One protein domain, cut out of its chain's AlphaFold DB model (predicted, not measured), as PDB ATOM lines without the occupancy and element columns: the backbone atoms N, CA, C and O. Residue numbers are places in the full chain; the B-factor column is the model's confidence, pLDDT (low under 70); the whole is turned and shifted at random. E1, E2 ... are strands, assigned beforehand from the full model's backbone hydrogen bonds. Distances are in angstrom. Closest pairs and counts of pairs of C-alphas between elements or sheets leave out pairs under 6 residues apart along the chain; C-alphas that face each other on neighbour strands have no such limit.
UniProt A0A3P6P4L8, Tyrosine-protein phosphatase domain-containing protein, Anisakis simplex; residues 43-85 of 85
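This is residues 43 to 85 of the 85 residues of the protein "Tyrosine-protein phosphatase domain-containing protein" of Anisakis simplex (UniProt A0A3P6P4L8). This is a model with little regular structure: a long winding stretch, residues 43 to 64, loops to one side of a small, loosely paired hairpin, E1 and E2, and residues 80 to 85 run out as a tail. The printed part has 43 residues, with no named helix and two antiparallel strands in the order E1, E2; its class is all strand, with 8 residues in named elements. It is only just loose, close to compact, with a radius of gyration of the C-alphas of 11.2 A and spans of 35 by 25 by 17 A.

Past residues 43 to 64, look at E1, residues 65 to 67, and E2, residues 75 to 79, an antiparallel hairpin at 137 degrees. C-alphas 65 and 79 face each other at 4.2 A, and N 66 and O 78 are within hydrogen-bond range at 2.9 A.

Find C-alpha 65 at (-37.937, 32.552, 1.380); from there E1 runs 6.4 A to C-alpha 67. E2 runs 10.8 A from C-alpha 75 to C-alpha 79 at (-36.313, 35.111, -1.494).

The two C-alphas farthest apart, of Thr 72 and Val 85, are 36.7 A apart. The printed part has no cut, and the link from E1 to E2 is short. Look for pLDDT under 70 at residues 43 to 47 and 85.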
ATOM      1  N   ASP A  43     -49.741  31.276  -1.482       58.00
ATOM      2  CA  ASP A  43     -50.154  30.983  -0.106       58.00
ATOM      3  C   ASP A  43     -50.244  32.321   0.644       58.00
ATOM      4  O   ASP A  43     -49.286  33.095   0.697       58.00
ATOM      5  N   LEU A  44     -51.439  32.639   1.151       59.44
ATOM      6  CA  LEU A  44     -51.724  33.907   1.819       59.44
ATOM      7  C   LEU A  44     -50.686  34.178   2.913       59.44
ATOM      8  O   LEU A  44     -50.426  33.309   3.745       59.44
ATOM      9  N   ALA A  45     -50.146  35.403   2.938       60.69
ATOM     10  CA  ALA A  45     -49.206  35.852   3.961       60.69
ATOM     11  C   ALA A  45     -49.684  35.432   5.361       60.69
ATOM     12  O   ALA A  45     -50.764  35.838   5.810       60.69
ATOM     13  N   ILE A  46     -48.876  34.609   6.036       66.56
ATOM     14  CA  ILE A  46     -49.140  34.158   7.403       66.56
ATOM     15  C   ILE A  46     -49.223  35.408   8.278       66.56
ATOM     16  O   ILE A  46     -48.333  36.256   8.250       66.56
ATOM     17  N   ASP A  47     -50.298  35.544   9.051       68.81
ATOM     18  CA  ASP A  47     -50.678  36.801   9.709       68.81
ATOM     19  C   ASP A  47     -49.562  37.408  10.590       68.81
ATOM     20  O   ASP A  47     -49.413  38.626  10.684       68.81
ATOM     21  N   GLY A  48     -48.686  36.560  11.144       74.19
ATOM     22  CA  GLY A  48     -47.516  36.968  11.932       74.19
ATOM     23  C   GLY A  48     -46.396  37.667  11.147       74.19
ATOM     24  O   GLY A  48     -45.535  38.303  11.757       74.19
ATOM     25  N   HIS A  49     -46.391  37.584   9.815       82.12
ATOM     26  CA  HIS A  49     -45.368  38.178   8.949       82.12
ATOM     27  C   HIS A  49     -45.741  39.583   8.460       82.12
ATOM     28  O   HIS A  49     -44.843  40.383   8.209       82.12
ATOM     29  N   ARG A  50     -47.037  39.939   8.436       84.56
ATOM     30  CA  ARG A  50     -47.531  41.212   7.866       84.56
ATOM     31  C   ARG A  50     -46.861  42.452   8.453       84.56
ATOM     32  O   ARG A  50     -46.624  43.418   7.742       84.56
ATOM     33  N   SER A  51     -46.545  42.429   9.749       89.69
ATOM     34  CA  SER A  51     -45.877  43.546  10.439       89.69
ATOM     35  C   SER A  51     -44.425  43.776   9.992       89.69
ATOM     36  O   SER A  51     -43.859  44.831  10.272       89.69
ATOM     37  N   LYS A  52     -43.822  42.794   9.314       90.75
ATOM     38  CA  LYS A  52     -42.441  42.815   8.816       90.75
ATOM     39  C   LYS A  52     -42.356  43.089   7.310       90.75
ATOM     40  O   LYS A  52     -41.253  43.276   6.801       90.75
ATOM     41  N   ASP A  53     -43.492  43.157   6.621       91.38
ATOM     42  CA  ASP A  53     -43.576  43.492   5.202       91.38
ATOM     43  C   ASP A  53     -43.815  44.989   5.007       91.38
ATOM     44  O   ASP A  53     -44.623  45.608   5.698       91.38
ATOM     45  N   ARG A  54     -43.128  45.591   4.029       95.25
ATOM     46  CA  ARG A  54     -43.348  47.005   3.680       95.25
ATOM     47  C   ARG A  54     -44.693  47.218   2.983       95.25
ATOM     48  O   ARG A  54     -45.319  48.256   3.180       95.25
ATOM     49  N   TYR A  55     -45.108  46.258   2.160       91.31
ATOM     50  CA  TYR A  55     -46.349  46.307   1.396       91.31
ATOM     51  C   TYR A  55     -47.092  44.984   1.550       91.31
ATOM     52  O   TYR A  55     -46.505  43.923   1.384       91.31
ATOM     53  N   LEU A  56     -48.398  45.039   1.819       86.94
ATOM     54  CA  LEU A  56     -49.203  43.835   2.071       86.94
ATOM     55  C   LEU A  56     -49.339  42.920   0.847       86.94
ATOM     56  O   LEU A  56     -49.619  41.735   0.997       86.94
ATOM     57  N   ASN A  57     -49.167  43.472  -0.355       86.38
ATOM     58  CA  ASN A  57     -49.189  42.737  -1.616       86.38
ATOM     59  C   ASN A  57     -47.796  42.278  -2.076       86.38
ATOM     60  O   ASN A  57     -47.709  41.640  -3.118       86.38
ATOM     61  N   ILE A  58     -46.730  42.601  -1.332       89.12
ATOM     62  CA  ILE A  58     -45.354  42.187  -1.630       89.12
ATOM     63  C   ILE A  58     -44.801  41.458  -0.406       89.12
ATOM     64  O   ILE A  58     -44.317  42.077   0.541       89.12
ATOM     65  N   TYR A  59     -44.878  40.134  -0.434       89.69
ATOM     66  CA  TYR A  59     -44.456  39.242   0.643       89.69
ATOM     67  C   TYR A  59     -43.548  38.140   0.094       89.69
ATOM     68  O   TYR A  59     -43.542  37.872  -1.111       89.69
ATOM     69  N   ALA A  60     -42.772  37.507   0.972       90.62
ATOM     70  CA  ALA A  60     -41.861  36.455   0.548       90.62
ATOM     71  C   ALA A  60     -42.611  35.164   0.182       90.62
ATOM     72  O   ALA A  60     -43.477  34.703   0.923       90.62
ATOM     73  N   CYS A  61     -42.234  34.545  -0.939       87.12
ATOM     74  CA  CYS A  61     -42.761  33.250  -1.382       87.12
ATOM     75  C   CYS A  61     -42.213  32.113  -0.494       87.12
ATOM     76  O   CYS A  61     -40.999  31.920  -0.433       87.12
ATOM     77  N   GLU A  62     -43.071  31.364   0.207       86.62
ATOM     78  CA  GLU A  62     -42.651  30.365   1.211       86.62
ATOM     79  C   GLU A  62     -41.639  29.316   0.693       86.62
ATOM     80  O   GLU A  62     -40.639  29.090   1.381       86.62
ATOM     81  N   PRO A  63     -41.802  28.718  -0.509       88.12
ATOM     82  CA  PRO A  63     -40.838  27.761  -1.057       88.12
ATOM     83  C   PRO A  63     -39.401  28.279  -1.189       88.12
ATOM     84  O   PRO A  63     -38.466  27.484  -1.112       88.12
ATOM     85  N   THR A  64     -39.202  29.586  -1.388       91.25
ATOM     86  CA  THR A  64     -37.870  30.167  -1.643       91.25
ATOM     87  C   THR A  64     -37.468  31.245  -0.642       91.25
ATOM     88  O   THR A  64     -36.420  31.870  -0.821       91.25
ATOM     89  N   ARG A  65     -38.255  31.494   0.414       92.81
ATOM     90  CA  ARG A  65     -37.937  32.552   1.380       92.81
ATOM     91  C   ARG A  65     -36.668  32.245   2.169       92.81
ATOM     92  O   ARG A  65     -36.377  31.098   2.515       92.81
ATOM     93  N   ILE A  66     -35.943  33.294   2.532       94.31
ATOM     94  CA  ILE A  66     -34.781  33.190   3.415       94.31
ATOM     95  C   ILE A  66     -35.259  33.041   4.869       94.31
ATOM     96  O   ILE A  66     -36.127  33.780   5.334       94.31
ATOM     97  N   LYS A  67     -34.672  32.083   5.598       93.44
ATOM     98  CA  LYS A  67     -34.912  31.846   7.032       93.44
ATOM     99  C   LYS A  67     -33.725  32.351   7.840       93.44
ATOM    100  O   LYS A  67     -32.610  31.865   7.653       93.44
ATOM    101  N   ILE A  68     -33.952  33.307   8.736       93.00
ATOM    102  CA  ILE A  68     -32.905  33.837   9.623       93.00
ATOM    103  C   ILE A  68     -32.928  33.124  10.977       93.00
ATOM    104  O   ILE A  68     -33.986  32.774  11.490       93.00
ATOM    105  N   ALA A  69     -31.756  32.912  11.577       87.56
ATOM    106  CA  ALA A  69     -31.635  32.173  12.838       87.56
ATOM    107  C   ALA A  69     -31.837  33.036  14.100       87.56
ATOM    108  O   ALA A  69     -31.936  32.498  15.200       87.56
ATOM    109  N   SER A  70     -31.863  34.367  13.976       75.62
ATOM    110  CA  SER A  70     -31.826  35.296  15.113       75.62
ATOM    111  C   SER A  70     -33.028  36.238  15.142       75.62
ATOM    112  O   SER A  70     -33.308  36.905  14.148       75.62
ATOM    113  N   GLY A  71     -33.672  36.367  16.306       70.75
ATOM    114  CA  GLY A  71     -34.755  37.323  16.551       70.75
ATOM    115  C   GLY A  71     -35.975  36.685  17.214       70.75
ATOM    116  O   GLY A  71     -35.893  35.601  17.784       70.75
ATOM    117  N   THR A  72     -37.117  37.370  17.142       80.50
ATOM    118  CA  THR A  72     -38.417  36.881  17.637       80.50
ATOM    119  C   THR A  72     -39.153  35.978  16.638       80.50
ATOM    120  O   THR A  72     -40.135  35.344  17.008       80.50
ATOM    121  N   SER A  73     -38.704  35.919  15.375       87.06
ATOM    122  CA  SER A  73     -39.151  34.939  14.372       87.06
ATOM    123  C   SER A  73     -38.072  34.715  13.304       87.06
ATOM    124  O   SER A  73     -37.154  35.528  13.190       87.06
ATOM    125  N   ASP A  74     -38.209  33.653  12.505       91.69
ATOM    126  CA  ASP A  74     -37.300  33.281  11.407       91.69
ATOM    127  C   ASP A  74     -37.556  34.049  10.094       91.69
ATOM    128  O   ASP A  74     -36.956  33.737   9.063       91.69
ATOM    129  N   TYR A  75     -38.469  35.023  10.111       92.44
ATOM    130  CA  TYR A  75     -38.982  35.683   8.913       92.44
ATOM    131  C   TYR A  75     -38.237  36.975   8.573       92.44
ATOM    132  O   TYR A  75     -38.130  37.888   9.402       92.44
ATOM    133  N   ILE A  76     -37.839  37.067   7.306       93.56
ATOM    134  CA  ILE A  76     -37.467  38.285   6.592       93.56
ATOM    135  C   ILE A  76     -38.143  38.252   5.214       93.56
ATOM    136  O   ILE A  76     -38.234  37.190   4.599       93.56
ATOM    137  N   ASN A  77     -38.611  39.401   4.721       93.31
ATOM    138  CA  ASN A  77     -39.177  39.514   3.377       93.31
ATOM    139  C   ASN A  77     -38.052  39.495   2.326       93.31
ATOM    140  O   ASN A  77     -37.548  40.542   1.919       93.31
ATOM    141  N   ALA A  78     -37.586  38.293   1.990       94.69
ATOM    142  CA  ALA A  78     -36.556  38.046   0.991       94.69
ATOM    143  C   ALA A  78     -36.644  36.604   0.466       94.69
ATOM    144  O   ALA A  78     -36.964  35.684   1.221       94.69
ATOM    145  N   ASN A  79     -36.289  36.401  -0.805       93.75
ATOM    146  CA  ASN A  79     -36.313  35.111  -1.494       93.75
ATOM    147  C   ASN A  79     -34.968  34.811  -2.165       93.75
ATOM    148  O   ASN A  79     -34.295  35.721  -2.645       93.75
ATOM    149  N   TYR A  80     -34.602  33.530  -2.238       95.06
ATOM    150  CA  TYR A  80     -33.601  33.059  -3.192       95.06
ATOM    151  C   TYR A  80     -34.176  33.145  -4.608       95.06
ATOM    152  O   TYR A  80     -35.317  32.740  -4.837       95.06
ATOM    153  N   ILE A  81     -33.374  33.652  -5.543       92.62
ATOM    154  CA  ILE A  81     -33.707  33.749  -6.965       92.62
ATOM    155  C   ILE A  81     -32.682  32.924  -7.735       92.62
ATOM    156  O   ILE A  81     -31.478  33.082  -7.519       92.62
ATOM    157  N   ASP A  82     -33.165  32.029  -8.594       90.06
ATOM    158  CA  ASP A  82     -32.301  31.273  -9.492       90.06
ATOM    159  C   ASP A  82     -31.717  32.208 -10.563       90.06
ATOM    160  O   ASP A  82     -32.413  33.067 -11.102       90.06
ATOM    161  N   VAL A  83     -30.424  32.056 -10.833       85.38
ATOM    162  CA  VAL A  83     -29.681  32.804 -11.861       85.38
ATOM    163  C   VAL A  83     -29.231  31.902 -13.008       85.38
ATOM    164  O   VAL A  83     -28.525  32.361 -13.905       85.38
ATOM    165  N   SER A  84     -29.610  30.623 -12.972       74.00
ATOM    166  CA  SER A  84     -29.437  29.704 -14.092       74.00
ATOM    167  C   SER A  84     -30.266  30.214 -15.269       74.00
ATOM    168  O   SER A  84     -31.489  30.307 -15.168       74.00
ATOM    169  N   VAL A  85     -29.588  30.568 -16.361       55.25
ATOM    170  CA  VAL A  85     -30.196  30.863 -17.668       55.25
ATOM    171  C   VAL A  85     -30.070  29.629 -18.545       55.25
ATOM    172  O   VAL A  85     -28.962  29.040 -18.541       55.25
TER     173      VAL A  85